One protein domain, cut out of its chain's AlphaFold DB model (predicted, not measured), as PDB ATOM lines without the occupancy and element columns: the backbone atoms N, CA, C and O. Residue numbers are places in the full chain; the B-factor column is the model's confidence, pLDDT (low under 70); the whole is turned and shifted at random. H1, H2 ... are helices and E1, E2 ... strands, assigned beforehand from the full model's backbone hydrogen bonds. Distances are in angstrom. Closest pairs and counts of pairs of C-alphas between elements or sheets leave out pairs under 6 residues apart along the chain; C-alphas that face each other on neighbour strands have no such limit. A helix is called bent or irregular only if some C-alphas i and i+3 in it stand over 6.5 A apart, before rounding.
ATOM      1  N   LEU A  21      -0.727  -5.527  63.004       83.06
ATOM      2  CA  LEU A  21      -1.489  -6.617  63.593       83.06
ATOM      3  C   LEU A  21      -1.372  -6.514  65.120       83.06
ATOM      4  O   LEU A  21      -0.298  -6.762  65.667       83.06
ATOM      5  N   ASP A  22      -2.428  -6.108  65.823       84.06
ATOM      6  CA  ASP A  22      -2.422  -6.023  67.290       84.06
ATOM      7  C   ASP A  22      -2.861  -7.338  67.932       84.06
ATOM      8  O   ASP A  22      -4.001  -7.483  68.358       84.06
ATOM      9  N   ILE A  23      -1.905  -8.256  68.081       81.06
ATOM     10  CA  ILE A  23      -2.100  -9.578  68.700       81.06
ATOM     11  C   ILE A  23      -2.508  -9.536  70.192       81.06
ATOM     12  O   ILE A  23      -2.547 -10.562  70.870       81.06
ATOM     13  N   GLY A  24      -2.698  -8.347  70.772       77.88
ATOM     14  CA  GLY A  24      -3.097  -8.146  72.163       77.88
ATOM     15  C   GLY A  24      -4.480  -7.520  72.349       77.88
ATOM     16  O   GLY A  24      -4.886  -7.349  73.499       77.88
ATOM     17  N   ASP A  25      -5.196  -7.168  71.280       80.50
ATOM     18  CA  ASP A  25      -6.460  -6.419  71.373       80.50
ATOM     19  C   ASP A  25      -7.683  -7.290  71.720       80.50
ATOM     20  O   ASP A  25      -8.774  -6.776  71.995       80.50
ATOM     21  N   GLY A  26      -7.499  -8.612  71.746       78.12
ATOM     22  CA  GLY A  26      -8.557  -9.568  72.045       78.12
ATOM     23  C   GLY A  26      -9.553  -9.760  70.897       78.12
ATOM     24  O   GLY A  26     -10.662 -10.233  71.147       78.12
ATOM     25  N   GLN A  27      -9.177  -9.427  69.661       80.81
ATOM     26  CA  GLN A  27      -9.937  -9.681  68.437       80.81
ATOM     27  C   GLN A  27      -9.065 -10.445  67.439       80.81
ATOM     28  O   GLN A  27      -7.850 -10.359  67.480       80.81
ATOM     29  N   SER A  28      -9.691 -11.225  66.556       79.38
ATOM     30  CA  SER A  28      -8.938 -11.877  65.480       79.38
ATOM     31  C   SER A  28      -8.763 -10.873  64.358       79.38
ATOM     32  O   SER A  28      -9.759 -10.288  63.911       79.38
ATOM     33  N   GLN A  29      -7.535 -10.704  63.899       81.31
ATOM     34  CA  GLN A  29      -7.179  -9.800  62.820       81.31
ATOM     35  C   GLN A  29      -6.610 -10.559  61.627       81.31
ATOM     36  O   GLN A  29      -6.157 -11.698  61.724       81.31
ATOM     37  N   PHE A  30      -6.632  -9.894  60.481       83.94
ATOM     38  CA  PHE A  30      -6.049 -10.393  59.250       83.94
ATOM     39  C   PHE A  30      -5.086  -9.342  58.712       83.94
ATOM     40  O   PHE A  30      -5.460  -8.181  58.546       83.94
ATOM     41  N   ALA A  31      -3.852  -9.748  58.439       85.44
ATOM     42  CA  ALA A  31      -2.836  -8.903  57.839       85.44
ATOM     43  C   ALA A  31      -2.247  -9.576  56.604       85.44
ATOM     44  O   ALA A  31      -2.111 -10.799  56.536       85.44
ATOM     45  N   ILE A  32      -1.844  -8.757  55.641       86.06
ATOM     46  CA  ILE A  32      -1.033  -9.197  54.513       86.06
ATOM     47  C   ILE A  32       0.311  -8.502  54.648       86.06
ATOM     48  O   ILE A  32       0.373  -7.301  54.891       86.06
ATOM     49  N   TYR A  33       1.389  -9.263  54.524       89.06
ATOM     50  CA  TYR A  33       2.747  -8.763  54.493       89.06
ATOM     51  C   TYR A  33       3.352  -9.071  53.125       89.06
ATOM     52  O   TYR A  33       3.849 -10.168  52.860       89.06
ATOM     53  N   ASP A  34       3.245  -8.080  52.246       88.94
ATOM     54  CA  ASP A  34       3.800  -8.103  50.901       88.94
ATOM     55  C   ASP A  34       5.220  -7.530  50.927       88.94
ATOM     56  O   ASP A  34       5.415  -6.329  51.125       88.94
ATOM     57  N   THR A  35       6.209  -8.403  50.750       90.50
ATOM     58  CA  THR A  35       7.636  -8.043  50.792       90.50
ATOM     59  C   THR A  35       8.055  -7.074  49.685       90.50
ATOM     60  O   THR A  35       9.039  -6.357  49.856       90.50
ATOM     61  N   ASP A  36       7.283  -6.970  48.600       87.94
ATOM     62  CA  ASP A  36       7.568  -6.040  47.503       87.94
ATOM     63  C   ASP A  36       7.046  -4.624  47.797       87.94
ATOM     64  O   ASP A  36       7.549  -3.639  47.247       87.94
ATOM     65  N   LYS A  37       6.040  -4.500  48.675       83.94
ATOM     66  CA  LYS A  37       5.376  -3.225  49.007       83.94
ATOM     67  C   LYS A  37       5.697  -2.711  50.411       83.94
ATOM     68  O   LYS A  37       5.591  -1.510  50.661       83.94
ATOM     69  N   VAL A  38       6.081  -3.588  51.338       81.94
ATOM     70  CA  VAL A  38       6.176  -3.275  52.766       81.94
ATOM     71  C   VAL A  38       7.497  -3.747  53.351       81.94
ATOM     72  O   VAL A  38       7.901  -4.891  53.208       81.94
ATOM     73  N   THR A  39       8.152  -2.864  54.106       83.56
ATOM     74  CA  THR A  39       9.437  -3.177  54.762       83.56
ATOM     75  C   THR A  39       9.292  -3.888  56.108       83.56
ATOM     76  O   THR A  39      10.249  -4.493  56.597       83.56
ATOM     77  N   LYS A  40       8.128  -3.751  56.752       86.44
ATOM     78  CA  LYS A  40       7.812  -4.358  58.047       86.44
ATOM     79  C   LYS A  40       6.308  -4.406  58.330       86.44
ATOM     80  O   LYS A  40       5.595  -3.455  58.022       86.44
ATOM     81  N   LEU A  41       5.873  -5.437  59.041       87.31
ATOM     82  CA  LEU A  41       4.568  -5.520  59.693       87.31
ATOM     83  C   LEU A  41       4.728  -5.189  61.184       87.31
ATOM     84  O   LEU A  41       5.515  -5.825  61.888       87.31
ATOM     85  N   TYR A  42       4.002  -4.194  61.686       86.12
ATOM     86  CA  TYR A  42       3.989  -3.880  63.113       86.12
ATOM     87  C   TYR A  42       3.143  -4.907  63.868       86.12
ATOM     88  O   TYR A  42       1.955  -5.047  63.606       86.12
ATOM     89  N   LEU A  43       3.735  -5.603  64.831       85.75
ATOM     90  CA  LEU A  43       3.006  -6.453  65.759       85.75
ATOM     91  C   LEU A  43       2.706  -5.648  67.026       85.75
ATOM     92  O   LEU A  43       3.608  -5.389  67.829       85.75
ATOM     93  N   GLY A  44       1.446  -5.240  67.183       74.56
ATOM     94  CA  GLY A  44       0.915  -4.652  68.411       74.56
ATOM     95  C   GLY A  44       0.912  -5.642  69.582       74.56
ATOM     96  O   GLY A  44       1.467  -6.738  69.504       74.56
ATOM     97  N   GLY A  45       0.339  -5.237  70.710       75.25
ATOM     98  CA  GLY A  45       0.381  -6.018  71.943       75.25
ATOM     99  C   GLY A  45       1.735  -5.960  72.658       75.25
ATOM    100  O   GLY A  45       2.784  -5.665  72.085       75.25
ATOM    101  N   SER A  46       1.732  -6.212  73.966       76.75
ATOM    102  CA  SER A  46       2.949  -6.185  74.783       76.75
ATOM    103  C   SER A  46       3.848  -7.397  74.497       76.75
ATOM    104  O   SER A  46       3.441  -8.375  73.871       76.75
ATOM    105  N   GLY A  47       5.086  -7.383  75.009       75.94
ATOM    106  CA  GLY A  47       5.959  -8.564  74.948       75.94
ATOM    107  C   GLY A  47       5.305  -9.826  75.530       75.94
ATOM    108  O   GLY A  47       5.533 -10.919  75.022       75.94
ATOM    109  N   SER A  48       4.418  -9.680  76.522       78.19
ATOM    110  CA  SER A  48       3.649 -10.802  77.066       78.19
ATOM    111  C   SER A  48       2.627 -11.380  76.084       78.19
ATOM    112  O   SER A  48       2.356 -12.570  76.174       78.19
ATOM    113  N   SER A  49       2.089 -10.596  75.142       82.44
ATOM    114  CA  SER A  49       1.195 -11.108  74.088       82.44
ATOM    115  C   SER A  49       1.944 -12.024  73.117       82.44
ATOM    116  O   SER A  49       1.462 -13.102  72.791       82.44
ATOM    117  N   ARG A  50       3.173 -11.660  72.724       84.50
ATOM    118  CA  ARG A  50       4.025 -12.524  71.880       84.50
ATOM    119  C   ARG A  50       4.427 -13.808  72.597       84.50
ATOM    120  O   ARG A  50       4.337 -14.883  72.020       84.50
ATOM    121  N   VAL A  51       4.801 -13.711  73.874       83.81
ATOM    122  CA  VAL A  51       5.102 -14.889  74.705       83.81
ATOM    123  C   VAL A  51       3.865 -15.775  74.906       83.81
ATOM    124  O   VAL A  51       4.010 -16.987  75.050       83.81
ATOM    125  N   ALA A  52       2.657 -15.200  74.880       85.50
ATOM    126  CA  ALA A  52       1.409 -15.960  74.938       85.50
ATOM    127  C   ALA A  52       1.138 -16.784  73.667       85.50
ATOM    128  O   ALA A  52       0.432 -17.785  73.766       85.50
ATOM    129  N   ILE A  53       1.712 -16.407  72.514       86.31
ATOM    130  CA  ILE A  53       1.807 -17.287  71.338       86.31
ATOM    131  C   ILE A  53       2.820 -18.389  71.656       86.31
ATOM    132  O   ILE A  53       2.464 -19.554  71.821       86.31
ATOM    133  N   SER A  54       4.086 -18.000  71.816       88.75
ATOM    134  CA  SER A  54       5.128 -18.811  72.447       88.75
ATOM    135  C   SER A  54       6.394 -17.993  72.684       88.75
ATOM    136  O   SER A  54       6.631 -16.967  72.045       88.75
ATOM    137  N   GLN A  55       7.248 -18.475  73.590       89.25
ATOM    138  CA  GLN A  55       8.573 -17.890  73.797       89.25
ATOM    139  C   GLN A  55       9.412 -17.944  72.510       89.25
ATOM    140  O   GLN A  55       9.996 -16.942  72.120       89.25
ATOM    141  N   GLU A  56       9.387 -19.075  71.800       88.25
ATOM    142  CA  GLU A  56      10.136 -19.249  70.553       88.25
ATOM    143  C   GLU A  56       9.667 -18.284  69.450       88.25
ATOM    144  O   GLU A  56      10.494 -17.686  68.764       88.25
ATOM    145  N   PHE A  57       8.355 -18.053  69.318       89.56
ATOM    146  CA  PHE A  57       7.830 -17.033  68.406       89.56
ATOM    147  C   PHE A  57       8.322 -15.630  68.786       89.56
ATOM    148  O   PHE A  57       8.774 -14.871  67.925       89.56
ATOM    149  N   ALA A  58       8.265 -15.285  70.077       89.44
ATOM    150  CA  ALA A  58       8.726 -13.990  70.570       89.44
ATOM    151  C   ALA A  58      10.223 -13.761  70.299       89.44
ATOM    152  O   ALA A  58      10.608 -12.641  69.960       89.44
ATOM    153  N   ASP A  59      11.038 -14.811  70.400       88.75
ATOM    154  CA  ASP A  59      12.480 -14.749  70.163       88.75
ATOM    155  C   ASP A  59      12.830 -14.638  68.673       88.75
ATOM    156  O   ASP A  59      13.781 -13.941  68.326       88.75
ATOM    157  N   ILE A  60      12.051 -15.265  67.781       89.06
ATOM    158  CA  ILE A  60      12.239 -15.126  66.328       89.06
ATOM    159  C   ILE A  60      11.866 -13.718  65.848       89.06
ATOM    160  O   ILE A  60      12.552 -13.155  64.996       89.06
ATOM    161  N   VAL A  61      10.765 -13.157  66.359       85.50
ATOM    162  CA  VAL A  61      10.266 -11.854  65.895       85.50
ATOM    163  C   VAL A  61      10.959 -10.674  66.592       85.50
ATOM    164  O   VAL A  61      10.878  -9.563  66.073       85.50
ATOM    165  N   ASP A  62      11.633 -10.930  67.725       74.00
ATOM    166  CA  ASP A  62      12.593 -10.116  68.509       74.00
ATOM    167  C   ASP A  62      12.218  -8.661  68.873       74.00
ATOM    168  O   ASP A  62      12.887  -7.995  69.667       74.00
ATOM    169  N   SER A  63      11.112  -8.151  68.339       73.75
ATOM    170  CA  SER A  63      10.687  -6.764  68.411       73.75
ATOM    171  C   SER A  63       9.192  -6.640  68.083       73.75
ATOM    172  O   SER A  63       8.479  -7.620  67.879       73.75
ATOM    173  N   PHE A  64       8.687  -5.407  68.048       81.50
ATOM    174  CA  PHE A  64       7.327  -5.105  67.585       81.50
ATOM    175  C   PHE A  64       7.230  -5.030  66.055       81.50
ATOM    176  O   PHE A  64       6.222  -4.574  65.535       81.50
ATOM    177  N   ASN A  65       8.282  -5.380  65.309       85.81
ATOM    178  CA  ASN A  65       8.266  -5.305  63.853       85.81
ATOM    179  C   ASN A  65       8.685  -6.653  63.271       85.81
ATOM    180  O   ASN A  65       9.852  -7.034  63.347       85.81
ATOM    181  N   LEU A  66       7.752  -7.335  62.624       87.12
ATOM    182  CA  LEU A  66       8.079  -8.444  61.749       87.12
ATOM    183  C   LEU A  66       8.681  -7.868  60.461       87.12
ATOM    184  O   LEU A  66       8.082  -7.012  59.820       87.12
ATOM    185  N   GLN A  67       9.890  -8.302  60.115       90.75
ATOM    186  CA  GLN A  67      10.613  -7.896  58.907       90.75
ATOM    187  C   GLN A  67      10.894  -9.125  58.044       90.75
ATOM    188  O   GLN A  67      10.793 -10.253  58.524       90.75
ATOM    189  N   GLU A  68      11.303  -8.916  56.793       92.06
ATOM    190  CA  GLU A  68      11.609  -9.999  55.845       92.06
ATOM    191  C   GLU A  68      12.568 -11.048  56.433       92.06
ATOM    192  O   GLU A  68      12.300 -12.245  56.372       92.06
ATOM    193  N   ARG A  69      13.621 -10.606  57.136       91.81
ATOM    194  CA  ARG A  69      14.596 -11.497  57.792       91.81
ATOM    195  C   ARG A  69      14.001 -12.453  58.840       91.81
ATOM    196  O   ARG A  69      14.675 -13.400  59.232       91.81
ATOM    197  N   HIS A  70      12.790 -12.192  59.340       92.50
ATOM    198  CA  HIS A  70      12.102 -13.053  60.311       92.50
ATOM    199  C   HIS A  70      11.244 -14.130  59.622       92.50
ATOM    200  O   HIS A  70      10.911 -15.129  60.255       92.50
ATOM    201  N   ILE A  71      10.905 -13.959  58.338       93.81
ATOM    202  CA  ILE A  71       9.991 -14.843  57.597       93.81
ATOM    203  C   ILE A  71      10.585 -16.251  57.451       93.81
ATOM    204  O   ILE A  71       9.918 -17.225  57.793       93.81
ATOM    205  N   GLU A  72      11.832 -16.381  56.988       93.06
ATOM    206  CA  GLU A  72      12.464 -17.695  56.793       93.06
ATOM    207  C   GLU A  72      12.610 -18.485  58.105       93.06
ATOM    208  O   GLU A  72      12.184 -19.642  58.137       93.06
ATOM    209  N   PRO A  73      13.125 -17.905  59.211       91.25
ATOM    210  CA  PRO A  73      13.136 -18.591  60.500       91.25
ATOM    211  C   PRO A  73      11.746 -19.031  60.976       91.25
ATOM    212  O   PRO A  73      11.609 -20.157  61.455       91.25
ATOM    213  N   LEU A  74      10.714 -18.187  60.815       91.56
ATOM    214  CA  LEU A  74       9.334 -18.535  61.172       91.56
ATOM    215  C   LEU A  74       8.824 -19.713  60.341       91.56
ATOM    216  O   LEU A  74       8.371 -20.713  60.900       91.56
ATOM    217  N   LEU A  75       8.932 -19.624  59.014       92.62
ATOM    218  CA  LEU A  75       8.470 -20.674  58.112       92.62
ATOM    219  C   LEU A  75       9.219 -21.987  58.371       92.62
ATOM    220  O   LEU A  75       8.605 -23.049  58.469       92.62
ATOM    221  N   ALA A  76      10.537 -21.931  58.569       89.44
ATOM    222  CA  ALA A  76      11.347 -23.102  58.887       89.44
ATOM    223  C   ALA A  76      10.976 -23.741  60.237       89.44
ATOM    224  O   ALA A  76      11.014 -24.970  60.352       89.44
ATOM    225  N   ALA A  77      10.611 -22.948  61.249       87.94
ATOM    226  CA  ALA A  77      10.140 -23.458  62.538       87.94
ATOM    227  C   ALA A  77       8.771 -24.148  62.398       87.94
ATOM    228  O   ALA A  77       8.593 -25.274  62.869       87.94
ATOM    229  N   VAL A  78       7.840 -23.527  61.667       88.81
ATOM    230  CA  VAL A  78       6.493 -24.062  61.407       88.81
ATOM    231  C   VAL A  78       6.539 -25.346  60.565       88.81
ATOM    232  O   VAL A  78       5.866 -26.329  60.884       88.81
ATOM    233  N   LEU A  79       7.353 -25.383  59.506       87.62
ATOM    234  CA  LEU A  79       7.401 -26.509  58.564       87.62
ATOM    235  C   LEU A  79       8.384 -27.618  58.963       87.62
ATOM    236  O   LEU A  79       8.144 -28.793  58.680       87.62
ATOM    237  N   GLY A  80       9.514 -27.259  59.572       68.88
ATOM    238  CA  GLY A  80      10.725 -28.084  59.565       68.88
ATOM    239  C   GLY A  80      11.058 -28.822  60.858       68.88
ATOM    240  O   GLY A  80      12.133 -29.416  60.930       68.88
ATOM    241  N   GLY A  81      10.209 -28.759  61.892       59.44
ATOM    242  CA  GLY A  81      10.513 -29.373  63.195       59.44
ATOM    243  C   GLY A  81      11.800 -28.836  63.839       59.44
ATOM    244  O   GLY A  81      12.423 -29.526  64.642       59.44
ATOM    245  N   ARG A  82      12.211 -27.616  63.455       48.28
ATOM    246  CA  ARG A  82      13.375 -26.891  63.987       48.28
ATOM    247  C   ARG A  82      13.075 -26.150  65.295       48.28
ATOM    248  O   ARG A  82      13.885 -25.319  65.697       48.28
ATOM    249  N   GLY A  83      11.959 -26.478  65.949       51.66
ATOM    250  CA  GLY A  83      11.632 -25.986  67.281       51.66
ATOM    251  C   GLY A  83      12.808 -26.159  68.245       51.66
ATOM    252  O   GLY A  83      13.550 -27.144  68.134       51.66
ATOM    253  N   TRP A  84      12.946 -25.274  69.236       49.03
ATOM    254  CA  TRP A  84      14.049 -25.284  70.221       49.03
ATOM    255  C   TRP A  84      14.235 -26.630  70.960       49.03
ATOM    256  O   TRP A  84      15.271 -26.865  71.579       49.03
ATOM    257  N   ASN A  85      13.259 -27.541  70.858       52.91
ATOM    258  CA  ASN A  85      13.214 -28.836  71.534       52.91
ATOM    259  C   ASN A  85      13.036 -30.059  70.602       52.91
ATOM    260  O   ASN A  85      12.623 -31.113  71.082       52.91
ATOM    261  N   ASN A  86      13.298 -29.958  69.289       51.91
ATOM    262  CA  ASN A  86      12.911 -30.985  68.290       51.91
ATOM    263  C   ASN A  86      11.394 -31.283  68.269       51.91
ATOM    264  O   ASN A  86      10.970 -32.340  67.799       51.91
ATOM    265  N   ILE A  87      10.583 -30.371  68.807       57.38
ATOM    266  CA  ILE A  87       9.122 -30.451  68.783       57.38
ATOM    267  C   ILE A  87       8.649 -29.959  67.412       57.38
ATOM    268  O   ILE A  87       9.240 -29.058  66.814       57.38
ATOM    269  N   HIS A  88       7.618 -30.609  66.883       66.56
ATOM    270  CA  HIS A  88       7.040 -30.295  65.582       66.56
ATOM    271  C   HIS A  88       6.284 -28.972  65.612       66.56
ATOM    272  O   HIS A  88       5.518 -28.714  66.538       66.56
ATOM    273  N   GLY A  89       6.483 -28.172  64.564       78.00
ATOM    274  CA  GLY A  89       5.872 -26.855  64.440       78.00
ATOM    275  C   GLY A  89       6.438 -25.829  65.419       78.00
ATOM    276  O   GLY A  89       7.346 -26.102  66.204       78.00
ATOM    277  N   LEU A  90       5.868 -24.631  65.358       85.56
ATOM    278  CA  LEU A  90       6.152 -23.536  66.272       85.56
ATOM    279  C   LEU A  90       4.944 -23.396  67.209       85.56
ATOM    280  O   LEU A  90       3.845 -23.142  66.718       85.56
ATOM    281  N   PRO A  91       5.082 -23.590  68.534       86.06
ATOM    282  CA  PRO A  91       3.938 -23.508  69.435       86.06
ATOM    283  C   PRO A  91       3.190 -22.175  69.304       86.06
ATOM    284  O   PRO A  91       3.811 -21.117  69.182       86.06
ATOM    285  N   GLY A  92       1.858 -22.250  69.295       86.31
ATOM    286  CA  GLY A  92       0.982 -21.097  69.070       86.31
ATOM    287  C   GLY A  92       0.929 -20.611  67.619       86.31
ATOM    288  O   GLY A  92       0.209 -19.662  67.342       86.31
ATOM    289  N   VAL A  93       1.647 -21.236  66.683       89.62
ATOM    290  CA  VAL A  93       1.650 -20.850  65.269       89.62
ATOM    291  C   VAL A  93       1.271 -22.042  64.401       89.62
ATOM    292  O   VAL A  93       1.928 -23.083  64.401       89.62
ATOM    293  N   GLU A  94       0.206 -21.877  63.632       89.31
ATOM    294  CA  GLU A  94      -0.319 -22.873  62.705       89.31
ATOM    295  C   GLU A  94      -0.121 -22.389  61.267       89.31
ATOM    296  O   GLU A  94      -0.265 -21.205  60.967       89.31
ATOM    297  N   LEU A  95       0.207 -23.309  60.360       90.44
ATOM    298  CA  LEU A  95       0.190 -23.028  58.929       90.44
ATOM    299  C   LEU A  95      -1.268 -22.973  58.453       90.44
ATOM    300  O   LEU A  95      -1.966 -23.980  58.555       90.44
ATOM    301  N   GLY A  96      -1.706 -21.833  57.915       90.31
ATOM    302  CA  GLY A  96      -3.009 -21.732  57.256       90.31
ATOM    303  C   GLY A  96      -2.968 -22.377  55.872       90.31
ATOM    304  O   GLY A  96      -3.588 -23.410  55.648       90.31
ATOM    305  N   PHE A  97      -2.159 -21.820  54.971       93.25
ATOM    306  CA  PHE A  97      -1.873 -22.414  53.664       93.25
ATOM    307  C   PHE A  97      -0.412 -22.213  53.248       93.25
ATOM    308  O   PHE A  97       0.271 -21.333  53.778       93.25
ATOM    309  N   LEU A  98       0.056 -22.996  52.276       95.06
ATOM    310  CA  LEU A  98       1.382 -22.883  51.665       95.06
ATOM    311  C   LEU A  98       1.307 -23.152  50.163       95.06
ATOM    312  O   LEU A  98       1.019 -24.269  49.757       95.06
ATOM    313  N   ASN A  99       1.650 -22.155  49.361       93.25
ATOM    314  CA  ASN A  99       1.821 -22.225  47.910       93.25
ATOM    315  C   ASN A  99       3.246 -21.762  47.556       93.25
ATOM    316  O   ASN A  99       3.897 -21.182  48.419       93.25
ATOM    317  N   PRO A 100       3.732 -21.934  46.314       91.25
ATOM    318  CA  PRO A 100       5.096 -21.540  45.931       91.25
ATOM    319  C   PRO A 100       5.408 -20.050  46.132       91.25
ATOM    320  O   PRO A 100       6.545 -19.690  46.416       91.25
ATOM    321  N   ASN A 101       4.391 -19.188  46.040       91.69
ATOM    322  CA  ASN A 101       4.577 -17.731  46.025       91.69
ATOM    323  C   ASN A 101       4.036 -17.045  47.288       91.69
ATOM    324  O   ASN A 101       4.142 -15.828  47.437       91.69
ATOM    325  N   SER A 102       3.387 -17.799  48.174       94.12
ATOM    326  CA  SER A 102       2.679 -17.234  49.320       94.12
ATOM    327  C   SER A 102       2.373 -18.294  50.361       94.12
ATOM    328  O   SER A 102       2.047 -19.430  50.017       94.12
ATOM    329  N   PHE A 103       2.340 -17.903  51.624       95.44
ATOM    330  CA  PHE A 103       1.848 -18.759  52.698       95.44
ATOM    331  C   PHE A 103       1.116 -17.927  53.743       95.44
ATOM    332  O   PHE A 103       1.261 -16.707  53.780       95.44
ATOM    333  N   SER A 104       0.351 -18.571  54.616       93.44
ATOM    334  CA  SER A 104      -0.257 -17.896  55.760       93.44
ATOM    335  C   SER A 104       0.062 -18.584  57.073       93.44
ATOM    336  O   SER A 104       0.193 -19.807  57.143       93.44
ATOM    337  N   LEU A 105       0.182 -17.780  58.125       93.12
ATOM    338  CA  LEU A 105       0.339 -18.238  59.496       93.12
ATOM    339  C   LEU A 105      -0.843 -17.753  60.326       93.12
ATOM    340  O   LEU A 105      -1.173 -16.568  60.299       93.12
ATOM    341  N   LYS A 106      -1.436 -18.666  61.087       90.75
ATOM    342  CA  LYS A 106      -2.422 -18.383  62.125       90.75
ATOM    343  C   LYS A 106      -1.704 -18.339  63.473       90.75
ATOM    344  O   LYS A 106      -1.010 -19.287  63.843       90.75
ATOM    345  N   LEU A 107      -1.847 -17.237  64.193       90.38
ATOM    346  CA  LEU A 107      -1.215 -16.953  65.472       90.38
ATOM    347  C   LEU A 107      -2.257 -17.096  66.582       90.38
ATOM    348  O   LEU A 107      -3.272 -16.406  66.600       90.38
ATOM    349  N   HIS A 108      -1.982 -17.992  67.521       88.00
ATOM    350  CA  HIS A 108      -2.874 -18.368  68.609       88.00
ATOM    351  C   HIS A 108      -2.279 -17.920  69.941       88.00
ATOM    352  O   HIS A 108      -1.289 -18.487  70.399       88.00
ATOM    353  N   THR A 109      -2.913 -16.972  70.632       81.19
ATOM    354  CA  THR A 109      -2.508 -16.553  71.990       81.19
ATOM    355  C   THR A 109      -3.147 -17.417  73.096       81.19
ATOM    356  O   THR A 109      -3.336 -16.958  74.226       81.19
ATOM    357  N   GLY A 110      -3.568 -18.649  72.777       74.81
ATOM    358  CA  GLY A 110      -4.303 -19.560  73.667       74.81
ATOM    359  C   GLY A 110      -5.697 -19.927  73.136       74.81
ATOM    360  O   GLY A 110      -5.871 -20.120  71.943       74.81
ATOM    361  N   LYS A 111      -6.715 -20.024  74.011       64.81
ATOM    362  CA  LYS A 111      -8.124 -20.306  73.622       64.81
ATOM    363  C   LYS A 111      -8.874 -19.075  73.073       64.81
ATOM    364  O   LYS A 111     -10.095 -18.999  73.184       64.81
ATOM    365  N   GLY A 112      -8.126 -18.068  72.638       69.25
ATOM    366  CA  GLY A 112      -8.628 -16.745  72.297       69.25
ATOM    367  C   GLY A 112      -8.847 -16.554  70.794       69.25
ATOM    368  O   GLY A 112      -8.967 -17.535  70.063       69.25
ATOM    369  N   PRO A 113      -8.908 -15.290  70.351       73.75
ATOM    370  CA  PRO A 113      -8.894 -14.932  68.937       73.75
ATOM    371  C   PRO A 113      -7.638 -15.449  68.219       73.75
ATOM    372  O   PRO A 113      -6.616 -15.705  68.860       73.75
ATOM    373  N   VAL A 114      -7.738 -15.599  66.897       85.00
ATOM    374  CA  VAL A 114      -6.678 -16.143  66.039       85.00
ATOM    375  C   VAL A 114      -6.323 -15.122  64.973       85.00
ATOM    376  O   VAL A 114      -7.117 -14.854  64.074       85.00
ATOM    377  N   ASP A 115      -5.121 -14.570  65.049       87.12
ATOM    378  CA  ASP A 115      -4.651 -13.610  64.058       87.12
ATOM    379  C   ASP A 115      -4.059 -14.327  62.853       87.12
ATOM    380  O   ASP A 115      -3.290 -15.269  63.005       87.12
ATOM    381  N   THR A 116      -4.373 -13.883  61.642       88.38
ATOM    382  CA  THR A 116      -3.834 -14.474  60.414       88.38
ATOM    383  C   THR A 116      -2.931 -13.484  59.703       88.38
ATOM    384  O   THR A 116      -3.303 -12.332  59.488       88.38
ATOM    385  N   VAL A 117      -1.747 -13.940  59.300       90.25
ATOM    386  CA  VAL A 117      -0.822 -13.173  58.463       90.25
ATOM    387  C   VAL A 117      -0.557 -13.937  57.179       90.25
ATOM    388  O   VAL A 117      -0.071 -15.065  57.231       90.25
ATOM    389  N   VAL A 118      -0.849 -13.323  56.036       90.62
ATOM    390  CA  VAL A 118      -0.456 -13.823  54.712       90.62
ATOM    391  C   VAL A 118       0.863 -13.182  54.310       90.62
ATOM    392  O   VAL A 118       0.984 -11.964  54.311       90.62
ATOM    393  N   PHE A 119       1.841 -13.994  53.937       93.00
ATOM    394  CA  PHE A 119       3.140 -13.575  53.425       93.00
ATOM    395  C   PHE A 119       3.166 -13.772  51.912       93.00
ATOM    396  O   PHE A 119       2.839 -14.860  51.436       93.00
ATOM    397  N   GLN A 120       3.569 -12.739  51.169       91.62
ATOM    398  CA  GLN A 120       3.712 -12.790  49.711       91.62
ATOM    399  C   GLN A 120       4.823 -11.848  49.203       91.62
ATOM    400  O   GLN A 120       5.418 -11.085  49.971       91.62
ATOM    401  N   GLY A 121       5.086 -11.904  47.898       89.62
ATOM    402  CA  GLY A 121       6.087 -11.090  47.201       89.62
ATOM    403  C   GLY A 121       7.351 -11.876  46.846       89.62
ATOM    404  O   GLY A 121       7.510 -13.034  47.247       89.62
ATOM    405  N   ALA A 122       8.252 -11.262  46.082       91.06
ATOM    406  CA  ALA A 122       9.389 -11.958  45.474       91.06
ATOM    407  C   ALA A 122      10.336 -12.606  46.502       91.06
ATOM    408  O   ALA A 122      10.874 -13.690  46.268       91.06
ATOM    409  N   ALA A 123      10.529 -11.976  47.667       93.12
ATOM    410  CA  ALA A 123      11.367 -12.550  48.719       93.12
ATOM    411  C   ALA A 123      10.743 -13.815  49.330       93.12
ATOM    412  O   ALA A 123      11.460 -14.749  49.688       93.12
ATOM    413  N   VAL A 124       9.410 -13.880  49.417       94.50
ATOM    414  CA  VAL A 124       8.692 -15.028  49.991       94.50
ATOM    415  C   VAL A 124       8.860 -16.279  49.133       94.50
ATOM    416  O   VAL A 124       9.111 -17.346  49.691       94.50
ATOM    417  N   GLU A 125       8.818 -16.152  47.806       92.31
ATOM    418  CA  GLU A 125       9.113 -17.256  46.877       92.31
ATOM    419  C   GLU A 125      10.517 -17.838  47.134       92.31
ATOM    420  O   GLU A 125      10.688 -19.045  47.326       92.31
ATOM    421  N   GLY A 126      11.531 -16.970  47.237       92.75
ATOM    422  CA  GLY A 126      12.905 -17.383  47.541       92.75
ATOM    423  C   GLY A 126      13.046 -18.091  48.894       92.75
ATOM    424  O   GLY A 126      13.804 -19.055  49.012       92.75
ATOM    425  N   ILE A 127      12.291 -17.647  49.901       94.69
ATOM    426  CA  ILE A 127      12.273 -18.231  51.248       94.69
ATOM    427  C   ILE A 127      11.586 -19.600  51.264       94.69
ATOM    428  O   ILE A 127      12.077 -20.532  51.898       94.69
ATOM    429  N   ILE A 128      10.460 -19.761  50.568       93.81
ATOM    430  CA  ILE A 128       9.789 -21.063  50.463       93.81
ATOM    431  C   ILE A 128      10.748 -22.078  49.834       93.81
ATOM    432  O   ILE A 128      10.949 -23.161  50.390       93.81
ATOM    433  N   ASN A 129      11.430 -21.684  48.757       90.31
ATOM    434  CA  ASN A 129      12.421 -22.514  48.079       90.31
ATOM    435  C   ASN A 129      13.642 -22.832  48.962       90.31
ATOM    436  O   ASN A 129      14.181 -23.935  48.880       90.31
ATOM    437  N   SER A 130      14.078 -21.913  49.836       90.44
ATOM    438  CA  SER A 130      15.201 -22.170  50.756       90.44
ATOM    439  C   SER A 130      14.838 -23.143  51.887       90.44
ATOM    440  O   SER A 130      15.693 -23.904  52.353       90.44
TER     441      SER A 130
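AT A GLANCE: This is residues 21 to 130 of the 368 residues of an uncharacterized protein of Ferrimonas marina (UniProt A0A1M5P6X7). A twisted sheet of four strands, E1, E6, E5 and E4, makes a wall with one face bare, and over its other face H4, H3 and H1 follow one another from one end of the strands to the other, with H2 between H3 and H1. Beside the helices, the small strand pair E2 and E3 folds back over the E1 edge. The printed part has 110 residues with four named helices and six named strands, in the order E1 E2 H1 H2 E3 H3 E4 E5 E6 H4; the class is mixed, and so is the larger sheet, whereas E2 and E3 are antiparallel. It is compact, with a radius of gyration of the C-alphas of 12.7 A and spans of 33 by 32 by 22 A.

IN THESE COORDINATES: E1, residues 30 to 34, begins at C-alpha 30 at (-6.049, -10.393, 59.250) and is 13.1 A long. E2 is residues 40 to 43, H1 47 to 53, H2 55 to 61 and E3 65 to 67. H3, residues 68 to 80, spans 18.5 A and is irregular, but only just: C-alphas 69 and 72 are 6.6 A apart. E4, residues 93 to 99, measures 17.4 A; E5, 102 to 108, 20.1 A; E6, 114 to 120, 19.6 A. H4, residues 122 to 130, is 12.9 A long and ends at C-alpha 130 at (15.201, -22.170, 50.756).

HOW THE PARTS SIT: The sheet runs E1 E6 E5 E4. E1 and E6 are parallel, with N 33 and O 118 within hydrogen-bond range at 2.7 A. E4, E5 and E6 form a meander, each strand the antiparallel neighbour of the one before, in two hairpins; N 104 and O 97 are 2.9 A apart, N 107 and O 115 2.7 A. H1, H3 and H4 on one face make two layers with this sheet. H3, 9.5 A in height over it, runs across the strands at 82 degrees to E4 on the local plane. H4, at a height of 8.5 A, runs across them at 73 degrees to E5 on the local plane. H3 and H4 touch at Glu 72 and Ile 127, their closest C-alphas, 5.6 A apart, at a shallow tilt of 35.0 degrees, only just short of steep, the same way. H2 is not on the sheet; it touches H3, whose residues 70 to 74 alone take part, and the closest C-alphas, of Val 61 and His 70, are 6.0 A apart. H1 touches H2, with the C-alphas of Arg 50 and Ala 58 closest at 5.1 A. E2 and E3 are antiparallel neighbours, with N 41 and O 66 at 2.8 A. In H1, H2 and H4 every O i to N i+4 pair is within hydrogen-bond range, in H3 7 of 9.

THE WHOLE: The C-alphas of Lys 37 and Asn 85, the two farthest apart, are 35.0 A from each other. The printed part has no cut. The link from H3 to E4, residues 81 to 92, is long; the others are tight. Mean pLDDT of the printed part is 84.1, and residues 80 to 88 and 111 to 112 are under 70.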